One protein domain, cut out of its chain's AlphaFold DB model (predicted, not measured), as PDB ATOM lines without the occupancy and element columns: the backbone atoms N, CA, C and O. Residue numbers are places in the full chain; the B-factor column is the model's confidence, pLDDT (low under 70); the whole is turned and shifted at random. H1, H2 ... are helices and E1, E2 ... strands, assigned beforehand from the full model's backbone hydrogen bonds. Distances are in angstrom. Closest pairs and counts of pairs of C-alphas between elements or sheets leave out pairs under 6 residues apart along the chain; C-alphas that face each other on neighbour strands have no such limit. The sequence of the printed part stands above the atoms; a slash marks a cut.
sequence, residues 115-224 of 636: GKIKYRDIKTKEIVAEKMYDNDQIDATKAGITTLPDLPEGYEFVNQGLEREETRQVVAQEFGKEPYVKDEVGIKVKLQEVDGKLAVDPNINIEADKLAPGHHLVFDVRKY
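What this domain is: This is residues 115 to 224 of the 636 residues of the protein "Gram-positive signal peptide protein, YSIRK family" of Gemella haemolysans ATCC 10379 (UniProt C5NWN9). One strongly twisted sheet of seven strands folds round into a rough, only partly closed barrel: E2, E1 and E7 make one wall, E4 and E5 cross behind it as another, and E5 runs on past E4 to E6. The long link of residues 133 to 154 passes from E2 to E3 along the remaining open side, tied to E6 by a short pairing, while the short helix H1 grazes the sheet. The printed part has 110 residues with seven named strands and one named helix, in the order E1 E2 E3 E4 E5 E6 H1 E7. The sheet is branched and mixed, and the class is mostly strand. The whole is compact, with a radius of gyration of the C-alphas of 13.8 A and spans of 39 by 34 by 20 A.

How they stand to each other: E7, residues 215 to 223, has three neighbours in the sheet. On one side of E7 is E1, residues 116 to 121, parallel at 28 degrees, with N 118 and O 217 2.8 A apart, within hydrogen-bond range. On the other side of E7 are E4, residues 163 to 172, beside residues 215 to 219, and E3, residues 155 to 157, beside residues 221 to 223. E4 is antiparallel to E7 at 122 degrees, with N 218 and O 167 2.7 A apart. E3 is antiparallel to E7 at 124 degrees, with N 222 and O 156 2.8 A apart. E2, residues 127 to 132, is an edge strand and forms a hairpin with E1, antiparallel at 171 degrees, with N 119 and O 129 2.8 A apart. E5, residues 180 to 194, bends by 91 degrees at residue 183 and has staggered pairing. Its residues 180 to 190 pair with E4 in a hairpin, antiparallel at 143 degrees, with N 168 and O 185 2.8 A apart. Its residues 191 to 194 pair in a hairpin with E6, residues 197 to 200, antiparallel at 129 degrees, with N 199 and O 192 2.8 A apart. E4, E5 and E6 form a meander, each strand the antiparallel neighbour of the one before. Residues 146 to 147 pair antiparallel with residues 199 to 200 of E6. H1, residues 202 to 205, only grazes the sheet; the closest C-alphas of E5 and H1 are those of Val 189 and Asn 205, 5.3 A apart. H1 is too short for an O i to N i+4 pair, and its one O i to N i+3 pair is within range. E2 and E6 are apart.

Where its parts are: E5 is the longest strand, 31.9 A from C-alpha 180 to C-alpha 194 at (-26.205, 52.787, 2.631). E4 measures 27.9 A and E7 24.9 A, E7 ending at C-alpha 223 at (-22.486, 34.951, 20.471). E1 begins at C-alpha 116 at (-38.184, 39.926, 7.128) and measures 16.0 A, and E2 measures 13.5 A.

The domain as a whole: The C-alphas of Gly 176 and Gly 196, the two farthest apart, are 42.5 A apart. The printed part has no cut, and its one long link joins E2 to E3. The mean pLDDT of the printed part is 82.3, and it is under 70 at residue 173, residues 175 to 178 and residues 204 to 214.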
ATOM      1  N   GLY A 115     -41.631  40.484   3.576       82.12
ATOM      2  CA  GLY A 115     -40.599  39.619   4.148       82.12
ATOM      3  C   GLY A 115     -39.816  40.271   5.300       82.12
ATOM      4  O   GLY A 115     -39.914  41.470   5.560       82.12
ATOM      5  N   LYS A 116     -39.000  39.467   5.990       87.50
ATOM      6  CA  LYS A 116     -38.184  39.926   7.128       87.50
ATOM      7  C   LYS A 116     -36.716  39.616   6.926       87.50
ATOM      8  O   LYS A 116     -36.372  38.570   6.381       87.50
ATOM      9  N   ILE A 117     -35.876  40.477   7.478       90.44
ATOM     10  CA  ILE A 117     -34.496  40.169   7.824       90.44
ATOM     11  C   ILE A 117     -34.482  39.680   9.273       90.44
ATOM     12  O   ILE A 117     -35.060  40.332  10.140       90.44
ATOM     13  N   LYS A 118     -33.821  38.555   9.546       92.62
ATOM     14  CA  LYS A 118     -33.668  37.986  10.892       92.62
ATOM     15  C   LYS A 118     -32.211  37.629  11.167       92.62
ATOM     16  O   LYS A 118     -31.506  37.176  10.268       92.62
ATOM     17  N   TYR A 119     -31.787  37.764  12.417       95.88
ATOM     18  CA  TYR A 119     -30.519  37.242  12.923       95.88
ATOM     19  C   TYR A 119     -30.804  36.044  13.821       95.88
ATOM     20  O   TYR A 119     -31.543  36.174  14.795       95.88
ATOM     21  N   ARG A 120     -30.238  34.885  13.486       94.12
ATOM     22  CA  ARG A 120     -30.452  33.611  14.183       94.12
ATOM     23  C   ARG A 120     -29.161  33.177  14.863       94.12
ATOM     24  O   ARG A 120     -28.148  33.071  14.176       94.12
ATOM     25  N   ASP A 121     -29.164  32.905  16.169       92.94
ATOM     26  CA  ASP A 121     -27.969  32.305  16.777       92.94
ATOM     27  C   ASP A 121     -27.773  30.885  16.232       92.94
ATOM     28  O   ASP A 121     -28.669  30.039  16.269       92.94
ATOM     29  N   ILE A 122     -26.582  30.611  15.707       91.19
ATOM     30  CA  ILE A 122     -26.291  29.360  15.014       91.19
ATOM     31  C   ILE A 122     -26.326  28.137  15.951       91.19
ATOM     32  O   ILE A 122     -26.540  27.028  15.453       91.19
ATOM     33  N   LYS A 123     -26.161  28.321  17.272       88.81
ATOM     34  CA  LYS A 123     -26.207  27.265  18.298       88.81
ATOM     35  C   LYS A 123     -27.623  27.077  18.857       88.81
ATOM     36  O   LYS A 123     -28.098  25.945  18.858       88.81
ATOM     37  N   THR A 124     -28.296  28.137  19.322       91.06
ATOM     38  CA  THR A 124     -29.631  28.017  19.962       91.06
ATOM     39  C   THR A 124     -30.794  28.009  18.969       91.06
ATOM     40  O   THR A 124     -31.872  27.519  19.294       91.06
ATOM     41  N   LYS A 125     -30.572  28.515  17.747       90.62
ATOM     42  CA  LYS A 125     -31.577  28.769  16.694       90.62
ATOM     43  C   LYS A 125     -32.642  29.815  17.045       90.62
ATOM     44  O   LYS A 125     -33.577  30.009  16.269       90.62
ATOM     45  N   GLU A 126     -32.474  30.538  18.148       92.69
ATOM     46  CA  GLU A 126     -33.325  31.669  18.523       92.69
ATOM     47  C   GLU A 126     -33.076  32.876  17.608       92.69
ATOM     48  O   GLU A 126     -31.965  33.082  17.111       92.69
ATOM     49  N   ILE A 127     -34.112  33.694  17.395       92.75
ATOM     50  CA  ILE A 127     -34.008  34.945  16.637       92.75
ATOM     51  C   ILE A 127     -33.652  36.077  17.602       92.75
ATOM     52  O   ILE A 127     -34.450  36.428  18.468       92.75
ATOM     53  N   VAL A 128     -32.454  36.643  17.451       93.38
ATOM     54  CA  VAL A 128     -31.887  37.649  18.370       93.38
ATOM     55  C   VAL A 128     -32.135  39.093  17.922       93.38
ATOM     56  O   VAL A 128     -32.033  40.014  18.727       93.38
ATOM     57  N   ALA A 129     -32.482  39.291  16.649       94.44
ATOM     58  CA  ALA A 129     -33.015  40.537  16.101       94.44
ATOM     59  C   ALA A 129     -33.809  40.245  14.819       94.44
ATOM     60  O   ALA A 129     -33.483  39.310  14.086       94.44
ATOM     61  N   GLU A 130     -34.812  41.066  14.506       93.25
ATOM     62  CA  GLU A 130     -35.460  41.066  13.193       93.25
ATOM     63  C   GLU A 130     -35.946  42.463  12.777       93.25
ATOM     64  O   GLU A 130     -36.200  43.327  13.615       93.25
ATOM     65  N   LYS A 131     -36.072  42.672  11.464       90.94
ATOM     66  CA  LYS A 131     -36.623  43.870  10.812       90.94
ATOM     67  C   LYS A 131     -37.526  43.415   9.662       90.94
ATOM     68  O   LYS A 131     -37.214  42.421   9.006       90.94
ATOM     69  N   MET A 132     -38.618  44.124   9.380       87.88
ATOM     70  CA  MET A 132     -39.287  43.988   8.075       87.88
ATOM     71  C   MET A 132     -38.344  44.469   6.960       87.88
ATOM     72  O   MET A 132     -37.444  45.271   7.218       87.88
ATOM     73  N   TYR A 133     -38.547  44.012   5.723       86.88
ATOM     74  CA  TYR A 133     -38.006  44.752   4.585       86.88
ATOM     75  C   TYR A 133     -38.643  46.142   4.513       86.88
ATOM     76  O   TYR A 133     -39.829  46.311   4.806       86.88
ATOM     77  N   ASP A 134     -37.848  47.125   4.106       86.88
ATOM     78  CA  ASP A 134     -38.357  48.440   3.742       86.88
ATOM     79  C   ASP A 134     -39.132  48.312   2.409       86.88
ATOM     80  O   ASP A 134     -38.892  47.393   1.619       86.88
ATOM     81  N   ASN A 135     -40.091  49.197   2.139       84.94
ATOM     82  CA  ASN A 135     -40.850  49.189   0.882       84.94
ATOM     83  C   ASN A 135     -40.095  49.911  -0.251       84.94
ATOM     84  O   ASN A 135     -39.352  50.859  -0.002       84.94
ATOM     85  N   ASP A 136     -40.329  49.508  -1.505       83.75
ATOM     86  CA  ASP A 136     -39.975  50.341  -2.663       83.75
ATOM     87  C   ASP A 136     -40.854  51.606  -2.649       83.75
ATOM     88  O   ASP A 136     -42.043  51.537  -2.335       83.75
ATOM     89  N   GLN A 137     -40.269  52.768  -2.945       81.19
ATOM     90  CA  GLN A 137     -40.942  54.067  -2.814       81.19
ATOM     91  C   GLN A 137     -42.022  54.322  -3.881       81.19
ATOM     92  O   GLN A 137     -42.842  55.222  -3.702       81.19
ATOM     93  N   ILE A 138     -42.026  53.569  -4.989       78.44
ATOM     94  CA  ILE A 138     -42.887  53.812  -6.160       78.44
ATOM     95  C   ILE A 138     -43.569  52.553  -6.726       78.44
ATOM     96  O   ILE A 138     -44.566  52.677  -7.438       78.44
ATOM     97  N   ASP A 139     -43.076  51.348  -6.428       79.44
ATOM     98  CA  ASP A 139     -43.633  50.079  -6.916       79.44
ATOM     99  C   ASP A 139     -44.059  49.173  -5.752       79.44
ATOM    100  O   ASP A 139     -43.267  48.402  -5.213       79.44
ATOM    101  N   ALA A 140     -45.349  49.201  -5.403       76.44
ATOM    102  CA  ALA A 140     -45.921  48.394  -4.319       76.44
ATOM    103  C   ALA A 140     -45.756  46.865  -4.487       76.44
ATOM    104  O   ALA A 140     -46.054  46.118  -3.557       76.44
ATOM    105  N   THR A 141     -45.287  46.384  -5.646       76.81
ATOM    106  CA  THR A 141     -44.963  44.963  -5.877       76.81
ATOM    107  C   THR A 141     -43.497  44.603  -5.608       76.81
ATOM    108  O   THR A 141     -43.070  43.492  -5.918       76.81
ATOM    109  N   LYS A 142     -42.719  45.523  -5.026       77.31
ATOM    110  CA  LYS A 142     -41.310  45.331  -4.667       77.31
ATOM    111  C   LYS A 142     -41.024  45.668  -3.205       77.31
ATOM    112  O   LYS A 142     -41.700  46.482  -2.575       77.31
ATOM    113  N   ALA A 143     -39.945  45.077  -2.705       79.38
ATOM    114  CA  ALA A 143     -39.265  45.542  -1.505       79.38
ATOM    115  C   ALA A 143     -38.207  46.591  -1.880       79.38
ATOM    116  O   ALA A 143     -37.622  46.537  -2.961       79.38
ATOM    117  N   GLY A 144     -37.947  47.534  -0.984       83.44
ATOM    118  CA  GLY A 144     -36.889  48.523  -1.123       83.44
ATOM    119  C   GLY A 144     -35.537  47.972  -0.673       83.44
ATOM    120  O   GLY A 144     -35.452  46.963   0.036       83.44
ATOM    121  N   ILE A 145     -34.468  48.674  -1.049       86.56
ATOM    122  CA  ILE A 145     -33.134  48.468  -0.472       86.56
ATOM    123  C   ILE A 145     -33.257  48.627   1.044       86.56
ATOM    124  O   ILE A 145     -33.599  49.699   1.534       86.56
ATOM    125  N   THR A 146     -33.003  47.545   1.776       88.62
ATOM    126  CA  THR A 146     -33.285  47.464   3.207       88.62
ATOM    127  C   THR A 146     -31.990  47.467   4.002       88.62
ATOM    128  O   THR A 146     -31.185  46.539   3.885       88.62
ATOM    129  N   THR A 147     -31.805  48.468   4.865       92.06
ATOM    130  CA  THR A 147     -30.720  48.461   5.861       92.06
ATOM    131  C   THR A 147     -30.901  47.293   6.830       92.06
ATOM    132  O   THR A 147     -32.000  47.072   7.349       92.06
ATOM    133  N   LEU A 148     -29.833  46.521   7.058       92.12
ATOM    134  CA  LEU A 148     -29.868  45.399   7.995       92.12
ATOM    135  C   LEU A 148     -30.105  45.926   9.432       92.12
ATOM    136  O   LEU A 148     -29.649  47.027   9.749       92.12
ATOM    137  N   PRO A 149     -30.798  45.177  10.316       92.50
ATOM    138  CA  PRO A 149     -30.954  45.582  11.713       92.50
ATOM    139  C   PRO A 149     -29.602  45.690  12.430       92.50
ATOM    140  O   PRO A 149     -28.635  45.015  12.073       92.50
ATOM    141  N   ASP A 150     -29.529  46.510  13.477       91.12
ATOM    142  CA  ASP A 150     -28.317  46.594  14.290       91.12
ATOM    143  C   ASP A 150     -28.054  45.260  15.007       91.12
ATOM    144  O   ASP A 150     -28.967  44.602  15.510       91.12
ATOM    145  N   LEU A 151     -26.793  44.823  14.997       90.88
ATOM    146  CA  LEU A 151     -26.393  43.521  15.524       90.88
ATOM    147  C   LEU A 151     -26.311  43.578  17.062       90.88
ATOM    148  O   LEU A 151     -25.599  44.443  17.576       90.88
ATOM    149  N   PRO A 152     -27.005  42.692  17.811       90.94
ATOM    150  CA  PRO A 152     -27.000  42.741  19.272       90.94
ATOM    151  C   PRO A 152     -25.597  42.616  19.878       90.94
ATOM    152  O   PRO A 152     -24.735  41.903  19.358       90.94
ATOM    153  N   GLU A 153     -25.372  43.286  21.011       85.44
ATOM    154  CA  GLU A 153     -24.064  43.319  21.671       85.44
ATOM    155  C   GLU A 153     -23.548  41.900  21.979       85.44
ATOM    156  O   GLU A 153     -24.256  41.055  22.532       85.44
ATOM    157  N   GLY A 154     -22.293  41.633  21.612       86.94
ATOM    158  CA  GLY A 154     -21.657  40.332  21.809       86.94
ATOM    159  C   GLY A 154     -21.979  39.274  20.750       86.94
ATOM    160  O   GLY A 154     -21.505  38.146  20.895       86.94
ATOM    161  N   TYR A 155     -22.716  39.616  19.687       90.81
ATOM    162  CA  TYR A 155     -22.899  38.773  18.502       90.81
ATOM    163  C   TYR A 155     -22.016  39.209  17.330       90.81
ATOM    164  O   TYR A 155     -21.712  40.385  17.147       90.81
ATOM    165  N   GLU A 156     -21.619  38.249  16.497       90.56
ATOM    166  CA  GLU A 156     -21.038  38.501  15.177       90.56
ATOM    167  C   GLU A 156     -21.712  37.638  14.105       90.56
ATOM    168  O   GLU A 156     -22.208  36.553  14.410       90.56
ATOM    169  N   PHE A 157     -21.700  38.086  12.848       92.38
ATOM    170  CA  PHE A 157     -22.075  37.230  11.720       92.38
ATOM    171  C   PHE A 157     -21.114  36.042  11.606       92.38
ATOM    172  O   PHE A 157     -19.895  36.211  11.698       92.38
ATOM    173  N   VAL A 158     -21.663  34.848  11.365       90.56
ATOM    174  CA  VAL A 158     -20.863  33.653  11.058       90.56
ATOM    175  C   VAL A 158     -20.204  33.804   9.685       90.56
ATOM    176  O   VAL A 158     -19.019  33.510   9.538       90.56
ATOM    177  N   ASN A 159     -20.951  34.336   8.714       88.38
ATOM    178  CA  ASN A 159     -20.483  34.578   7.354       88.38
ATOM    179  C   ASN A 159     -20.082  36.052   7.184       88.38
ATOM    180  O   ASN A 159     -20.836  36.966   7.519       88.38
ATOM    181  N   GLN A 160     -18.872  36.292   6.676       84.88
ATOM    182  CA  GLN A 160     -18.265  37.623   6.571       84.88
ATOM    183  C   GLN A 160     -18.029  38.021   5.108       84.88
ATOM    184  O   GLN A 160     -17.999  37.173   4.221       84.88
ATOM    185  N   GLY A 161     -17.854  39.323   4.864       85.50
ATOM    186  CA  GLY A 161     -17.765  39.907   3.521       85.50
ATOM    187  C   GLY A 161     -19.088  40.503   3.027       85.50
ATOM    188  O   GLY A 161     -20.102  40.481   3.734       85.50
ATOM    189  N   LEU A 162     -19.045  41.075   1.818       85.88
ATOM    190  CA  LEU A 162     -20.204  41.670   1.138       85.88
ATOM    191  C   LEU A 162     -20.957  40.659   0.266       85.88
ATOM    192  O   LEU A 162     -22.176  40.720   0.202       85.88
ATOM    193  N   GLU A 163     -20.258  39.721  -0.375       87.50
ATOM    194  CA  GLU A 163     -20.865  38.594  -1.092       87.50
ATOM    195  C   GLU A 163     -20.738  37.341  -0.225       87.50
ATOM    196  O   GLU A 163     -19.626  36.892   0.054       87.50
ATOM    197  N   ARG A 164     -21.870  36.799   0.239       86.44
ATOM    198  CA  ARG A 164     -21.899  35.660   1.168       86.44
ATOM    199  C   ARG A 164     -23.141  34.790   0.993       86.44
ATOM    200  O   ARG A 164     -24.143  35.227   0.433       86.44
ATOM    201  N   GLU A 165     -23.059  33.539   1.432       86.94
ATOM    202  CA  GLU A 165     -24.196  32.612   1.431       86.94
ATOM    203  C   GLU A 165     -24.981  32.747   2.742       86.94
ATOM    204  O   GLU A 165     -24.392  32.792   3.818       86.94
ATOM    205  N   GLU A 166     -26.305  32.845   2.653       89.31
ATOM    206  CA  GLU A 166     -27.218  33.069   3.781       89.31
ATOM    207  C   GLU A 166     -28.490  32.226   3.627       89.31
ATOM    208  O   GLU A 166     -28.772  31.692   2.552       89.31
ATOM    209  N   THR A 167     -29.287  32.092   4.689       88.44
ATOM    210  CA  THR A 167     -30.491  31.249   4.660       88.44
ATOM    211  C   THR A 167     -31.723  32.050   4.245       88.44
ATOM    212  O   THR A 167     -32.108  32.994   4.928       88.44
ATOM    213  N   ARG A 168     -32.439  31.633   3.196       86.00
ATOM    214  CA  ARG A 168     -33.830  32.046   2.962       86.00
ATOM    215  C   ARG A 168     -34.780  31.046   3.618       86.00
ATOM    216  O   ARG A 168     -34.909  29.918   3.141       86.00
ATOM    217  N   GLN A 169     -35.472  31.469   4.672       85.44
ATOM    218  CA  GLN A 169     -36.645  30.763   5.190       85.44
ATOM    219  C   GLN A 169     -37.842  30.996   4.265       85.44
ATOM    220  O   GLN A 169     -38.076  32.123   3.830       85.44
ATOM    221  N   VAL A 170     -38.619  29.944   4.022       79.94
ATOM    222  CA  VAL A 170     -39.942  29.996   3.392       79.94
ATOM    223  C   VAL A 170     -40.961  29.541   4.432       79.94
ATOM    224  O   VAL A 170     -41.027  28.361   4.778       79.94
ATOM    225  N   VAL A 171     -41.735  30.477   4.977       78.12
ATOM    226  CA  VAL A 171     -42.740  30.217   6.015       78.12
ATOM    227  C   VAL A 171     -44.098  29.930   5.382       78.12
ATOM    228  O   VAL A 171     -44.670  30.771   4.690       78.12
ATOM    229  N   ALA A 172     -44.643  28.749   5.662       75.00
ATOM    230  CA  ALA A 172     -46.018  28.404   5.340       75.00
ATOM    231  C   ALA A 172     -46.952  28.805   6.492       75.00
ATOM    232  O   ALA A 172     -46.597  28.744   7.667       75.00
ATOM    233  N   GLN A 173     -48.183  29.182   6.152       66.75
ATOM    234  CA  GLN A 173     -49.241  29.415   7.131       66.75
ATOM    235  C   GLN A 173     -50.531  28.763   6.637       66.75
ATOM    236  O   GLN A 173     -51.238  29.316   5.786       66.75
ATOM    237  N   GLU A 174     -50.847  27.595   7.183       72.12
ATOM    238  CA  GLU A 174     -52.138  26.938   6.984       72.12
ATOM    239  C   GLU A 174     -53.260  27.682   7.734       72.12
ATOM    240  O   GLU A 174     -53.016  28.535   8.588       72.12
ATOM    241  N   PHE A 175     -54.518  27.410   7.385       52.06
ATOM    242  CA  PHE A 175     -55.655  28.050   8.046       52.06
ATOM    243  C   PHE A 175     -55.870  27.458   9.448       52.06
ATOM    244  O   PHE A 175     -55.916  26.241   9.604       52.06
ATOM    245  N   GLY A 176     -55.997  28.317  10.465       58.59
ATOM    246  CA  GLY A 176     -56.174  27.894  11.860       58.59
ATOM    247  C   GLY A 176     -54.916  27.344  12.550       58.59
ATOM    248  O   GLY A 176     -55.032  26.813  13.649       58.59
ATOM    249  N   LYS A 177     -53.730  27.466  11.935       65.62
ATOM    250  CA  LYS A 177     -52.436  27.095  12.533       65.62
ATOM    251  C   LYS A 177     -51.497  28.297  12.621       65.62
ATOM    252  O   LYS A 177     -51.627  29.262  11.864       65.62
ATOM    253  N   GLU A 178     -50.526  28.213  13.524       67.25
ATOM    254  CA  GLU A 178     -49.411  29.158  13.577       67.25
ATOM    255  C   GLU A 178     -48.517  29.028  12.324       67.25
ATOM    256  O   GLU A 178     -48.458  27.949  11.719       67.25
ATOM    257  N   PRO A 179     -47.841  30.107  11.880       73.06
ATOM    258  CA  PRO A 179     -46.896  30.035  10.769       73.06
ATOM    259  C   PRO A 179     -45.679  29.175  11.133       73.06
ATOM    260  O   PRO A 179     -45.122  29.322  12.218       73.06
ATOM    261  N   TYR A 180     -45.220  28.329  10.211       78.12
ATOM    262  CA  TYR A 180     -44.054  27.465  10.409       78.12
ATOM    263  C   TYR A 180     -43.098  27.535   9.215       78.12
ATOM    264  O   TYR A 180     -43.515  27.734   8.073       78.12
ATOM    265  N   VAL A 181     -41.800  27.363   9.467       83.44
ATOM    266  CA  VAL A 181     -40.796  27.269   8.396       83.44
ATOM    267  C   VAL A 181     -41.021  25.958   7.641       83.44
ATOM    268  O   VAL A 181     -40.929  24.882   8.227       83.44
ATOM    269  N   LYS A 182     -41.355  26.056   6.352       83.38
ATOM    270  CA  LYS A 182     -41.586  24.915   5.459       83.38
ATOM    271  C   LYS A 182     -40.286  24.459   4.804       83.38
ATOM    272  O   LYS A 182     -39.991  23.271   4.813       83.38
ATOM    273  N   ASP A 183     -39.533  25.405   4.246       82.00
ATOM    274  CA  ASP A 183     -38.260  25.156   3.568       82.00
ATOM    275  C   ASP A 183     -37.207  26.165   4.059       82.00
ATOM    276  O   ASP A 183     -37.520  27.338   4.282       82.00
ATOM    277  N   GLU A 184     -35.950  25.734   4.175       86.38
ATOM    278  CA  GLU A 184     -34.789  26.622   4.310       86.38
ATOM    279  C   GLU A 184     -33.845  26.388   3.126       86.38
ATOM    280  O   GLU A 184     -33.514  25.248   2.804       86.38
ATOM    281  N   VAL A 185     -33.441  27.466   2.447       83.06
ATOM    282  CA  VAL A 185     -32.653  27.403   1.208       83.06
ATOM    283  C   VAL A 185     -31.455  28.339   1.311       83.06
ATOM    284  O   VAL A 185     -31.635  29.534   1.536       83.06
ATOM    285  N   GLY A 186     -30.243  27.821   1.109       82.38
ATOM    286  CA  GLY A 186     -29.045  28.653   0.979       82.38
ATOM    287  C   GLY A 186     -29.112  29.512  -0.286       82.38
ATOM    288  O   GLY A 186     -29.319  28.986  -1.380       82.38
ATOM    289  N   ILE A 187     -28.950  30.826  -0.143       83.00
ATOM    290  CA  ILE A 187     -28.937  31.801  -1.240       83.00
ATOM    291  C   ILE A 187     -27.692  32.686  -1.161       83.00
ATOM    292  O   ILE A 187     -27.186  32.964  -0.077       83.00
ATOM    293  N   LYS A 188     -27.197  33.146  -2.313       83.69
ATOM    294  CA  LYS A 188     -26.093  34.112  -2.378       83.69
ATOM    295  C   LYS A 188     -26.643  35.522  -2.251       83.69
ATOM    296  O   LYS A 188     -27.484  35.926  -3.046       83.69
ATOM    297  N   VAL A 189     -26.153  36.254  -1.258       84.88
ATOM    298  CA  VAL A 189     -26.544  37.628  -0.962       84.88
ATOM    299  C   VAL A 189     -25.336  38.538  -1.135       84.88
ATOM    300  O   VAL A 189     -24.290  38.341  -0.516       84.88
ATOM    301  N   LYS A 190     -25.508  39.554  -1.976       86.12
ATOM    302  CA  LYS A 190     -24.619  40.692  -2.155       86.12
ATOM    303  C   LYS A 190     -25.168  41.889  -1.387       86.12
ATOM    304  O   LYS A 190     -26.203  42.458  -1.737       86.12
ATOM    305  N   LEU A 191     -24.461  42.245  -0.326       89.12
ATOM    306  CA  LEU A 191     -24.706  43.431   0.477       89.12
ATOM    307  C   LEU A 191     -24.017  44.652  -0.134       89.12
ATOM    308  O   LEU A 191     -22.985  44.547  -0.799       89.12
ATOM    309  N   GLN A 192     -24.586  45.815   0.153       88.94
ATOM    310  CA  GLN A 192     -24.051  47.129  -0.186       88.94
ATOM    311  C   GLN A 192     -24.068  48.031   1.053       88.94
ATOM    312  O   GLN A 192     -24.649  47.666   2.075       88.94
ATOM    313  N   GLU A 193     -23.436  49.195   0.974       88.44
ATOM    314  CA  GLU A 193     -23.423  50.177   2.060       88.44
ATOM    315  C   GLU A 193     -24.384  51.330   1.740       88.44
ATOM    316  O   GLU A 193     -24.370  51.868   0.634       88.44
ATOM    317  N   VAL A 194     -25.243  51.678   2.700       88.69
ATOM    318  CA  VAL A 194     -26.205  52.787   2.631       88.69
ATOM    319  C   VAL A 194     -26.173  53.500   3.979       88.69
ATOM    320  O   VAL A 194     -26.337  52.859   5.016       88.69
ATOM    321  N   ASP A 195     -25.909  54.807   3.971       85.94
ATOM    322  CA  ASP A 195     -25.821  55.663   5.166       85.94
ATOM    323  C   ASP A 195     -24.915  55.102   6.288       85.94
ATOM    324  O   ASP A 195     -25.210  55.213   7.479       85.94
ATOM    325  N   GLY A 196     -23.801  54.466   5.903       82.25
ATOM    326  CA  GLY A 196     -22.838  53.849   6.826       82.25
ATOM    327  C   GLY A 196     -23.286  52.515   7.438       82.25
ATOM    328  O   GLY A 196     -22.619  51.994   8.333       82.25
ATOM    329  N   LYS A 197     -24.410  51.943   6.983       88.44
ATOM    330  CA  LYS A 197     -24.889  50.613   7.377       88.44
ATOM    331  C   LYS A 197     -24.866  49.644   6.201       88.44
ATOM    332  O   LYS A 197     -25.077  50.020   5.050       88.44
ATOM    333  N   LEU A 198     -24.672  48.360   6.503       91.00
ATOM    334  CA  LEU A 198     -24.919  47.303   5.526       91.00
ATOM    335  C   LEU A 198     -26.411  47.267   5.175       91.00
ATOM    336  O   LEU A 198     -27.274  47.345   6.052       91.00
ATOM    337  N   ALA A 199     -26.703  47.099   3.893       89.75
ATOM    338  CA  ALA A 199     -28.037  46.950   3.343       89.75
ATOM    339  C   ALA A 199     -28.076  45.796   2.337       89.75
ATOM    340  O   ALA A 199     -27.076  45.471   1.691       89.75
ATOM    341  N   VAL A 200     -29.251  45.194   2.188       88.12
ATOM    342  CA  VAL A 200     -29.554  44.220   1.136       88.12
ATOM    343  C   VAL A 200     -30.553  44.842   0.169       88.12
ATOM    344  O   VAL A 200     -31.565  45.385   0.602       88.12
ATOM    345  N   ASP A 201     -30.297  44.751  -1.135       83.75
ATOM    346  CA  ASP A 201     -31.356  44.907  -2.135       83.75
ATOM    347  C   ASP A 201     -32.052  43.545  -2.305       83.75
ATOM    348  O   ASP A 201     -31.413  42.597  -2.784       83.75
ATOM    349  N   PRO A 202     -33.327  43.388  -1.907       73.56
ATOM    350  CA  PRO A 202     -34.021  42.117  -2.061       73.56
ATOM    351  C   PRO A 202     -34.240  41.751  -3.537       73.56
ATOM    352  O   PRO A 202     -34.214  40.573  -3.870       73.56
ATOM    353  N   ASN A 203     -34.388  42.733  -4.433       70.38
ATOM    354  CA  ASN A 203     -34.709  42.530  -5.853       70.38
ATOM    355  C   ASN A 203     -33.521  42.004  -6.677       70.38
ATOM    356  O   ASN A 203     -33.719  41.440  -7.751       70.38
ATOM    357  N   ILE A 204     -32.291  42.218  -6.194       61.62
ATOM    358  CA  ILE A 204     -31.053  41.723  -6.820       61.62
ATOM    359  C   ILE A 204     -30.689  40.331  -6.283       61.62
ATOM    360  O   ILE A 204     -30.178  39.490  -7.020       61.62
ATOM    361  N   ASN A 205     -30.940  40.093  -4.993       57.53
ATOM    362  CA  ASN A 205     -30.441  38.926  -4.255       57.53
ATOM    363  C   ASN A 205     -31.469  37.802  -4.074       57.53
ATOM    364  O   ASN A 205     -31.131  36.702  -3.638       57.53
ATOM    365  N   ILE A 206     -32.734  38.077  -4.378       59.31
ATOM    366  CA  ILE A 206     -33.835  37.128  -4.317       59.31
ATOM    367  C   ILE A 206     -34.537  37.195  -5.671       59.31
ATOM    368  O   ILE A 206     -34.883  38.272  -6.148       59.31
ATOM    369  N   GLU A 207     -34.735  36.039  -6.303       57.00
ATOM    370  CA  GLU A 207     -35.496  35.941  -7.553       57.00
ATOM    371  C   GLU A 207     -36.874  36.599  -7.351       57.00
ATOM    372  O   GLU A 207     -37.523  36.381  -6.326       57.00
ATOM    373  N   ALA A 208     -37.299  37.449  -8.291       47.59
ATOM    374  CA  ALA A 208     -38.364  38.433  -8.053       47.59
ATOM    375  C   ALA A 208     -39.745  37.833  -7.706       47.59
ATOM    376  O   ALA A 208     -40.612  38.535  -7.190       47.59
ATOM    377  N   ASP A 209     -39.947  36.534  -7.937       53.50
ATOM    378  CA  ASP A 209     -41.126  35.770  -7.524       53.50
ATOM    379  C   ASP A 209     -41.161  35.441  -6.012       53.50
ATOM    380  O   ASP A 209     -42.175  34.959  -5.506       53.50
ATOM    381  N   LYS A 210     -40.072  35.700  -5.272       55.94
ATOM    382  CA  LYS A 210     -39.839  35.230  -3.890       55.94
ATOM    383  C   LYS A 210     -39.643  36.358  -2.865       55.94
ATOM    384  O   LYS A 210     -39.126  36.122  -1.776       55.94
ATOM    385  N   LEU A 211     -40.129  37.563  -3.177       55.50
ATOM    386  CA  LEU A 211     -40.357  38.655  -2.205       55.50
ATOM    387  C   LEU A 211     -41.700  38.513  -1.447       55.50
ATOM    388  O   LEU A 211     -42.059  39.359  -0.630       55.50
ATOM    389  N   ALA A 212     -42.434  37.433  -1.733       53.75
ATOM    390  CA  ALA A 212     -43.766  37.108  -1.230       53.75
ATOM    391  C   ALA A 212     -43.794  36.795   0.292       53.75
ATOM    392  O   ALA A 212     -42.737  36.546   0.883       53.75
ATOM    393  N   PRO A 213     -44.962  36.751   0.974       55.91
ATOM    394  CA  PRO A 213     -44.995  36.747   2.434       55.91
ATOM    395  C   PRO A 213     -44.405  35.452   2.987       55.91
ATOM    396  O   PRO A 213     -44.501  34.391   2.368       55.91
ATOM    397  N   GLY A 214     -43.789  35.538   4.162       62.06
ATOM    398  CA  GLY A 214     -43.104  34.400   4.770       62.06
ATOM    399  C   GLY A 214     -41.748  34.057   4.145       62.06
ATOM    400  O   GLY A 214     -41.049  33.210   4.695       62.06
ATOM    401  N   HIS A 215     -41.326  34.721   3.062       76.75
ATOM    402  CA  HIS A 215     -39.924  34.693   2.654       76.75
ATOM    403  C   HIS A 215     -39.128  35.608   3.588       76.75
ATOM    404  O   HIS A 215     -39.380  36.812   3.682       76.75
ATOM    405  N   HIS A 216     -38.186  35.030   4.327       86.12
ATOM    406  CA  HIS A 216     -37.329  35.771   5.246       86.12
ATOM    407  C   HIS A 216     -35.861  35.472   4.954       86.12
ATOM    408  O   HIS A 216     -35.484  34.307   4.826       86.12
ATOM    409  N   LEU A 217     -35.030  36.509   4.903       88.06
ATOM    410  CA  LEU A 217     -33.579  36.370   4.894       88.06
ATOM    411  C   LEU A 217     -33.087  36.243   6.334       88.06
ATOM    412  O   LEU A 217     -33.283  37.137   7.156       88.06
ATOM    413  N   VAL A 218     -32.449  35.121   6.631       90.94
ATOM    414  CA  VAL A 218     -31.907  34.777   7.937       90.94
ATOM    415  C   VAL A 218     -30.392  34.718   7.835       90.94
ATOM    416  O   VAL A 218     -29.835  33.851   7.159       90.94
ATOM    417  N   PHE A 219     -29.746  35.639   8.540       93.00
ATOM    418  CA  PHE A 219     -28.308  35.619   8.754       93.00
ATOM    419  C   PHE A 219     -28.004  34.773   9.988       93.00
ATOM    420  O   PHE A 219     -28.547  35.040  11.067       93.00
ATOM    421  N   ASP A 220     -27.128  33.778   9.854       93.44
ATOM    422  CA  ASP A 220     -26.621  33.055  11.019       93.44
ATOM    423  C   ASP A 220     -25.551  33.904  11.729       93.44
ATOM    424  O   ASP A 220     -24.547  34.335  11.151       93.44
ATOM    425  N   VAL A 221     -25.781  34.148  13.016       94.00
ATOM    426  CA  VAL A 221     -24.896  34.886  13.922       94.00
ATOM    427  C   VAL A 221     -24.414  33.958  15.035       94.00
ATOM    428  O   VAL A 221     -24.980  32.892  15.267       94.00
ATOM    429  N   ARG A 222     -23.347  34.334  15.736       90.62
ATOM    430  CA  ARG A 222     -22.870  33.617  16.925       90.62
ATOM    431  C   ARG A 222     -22.557  34.591  18.048       90.62
ATOM    432  O   ARG A 222     -21.906  35.611  17.813       90.62
ATOM    433  N   LYS A 223     -22.961  34.253  19.271       90.62
ATOM    434  CA  LYS A 223     -22.486  34.951  20.471       90.62
ATOM    435  C   LYS A 223     -20.988  34.663  20.674       90.62
ATOM    436  O   LYS A 223     -20.619  33.505  20.870       90.62
ATOM    437  N   TYR A 224     -20.141  35.696  20.616       88.06
ATOM    438  CA  TYR A 224     -18.688  35.630  20.878       88.06
ATOM    439  C   TYR A 224     -18.311  36.110  22.293       88.06
ATOM    440  O   TYR A 224     -17.152  36.004  22.702       88.06
TER     441      TYR A 224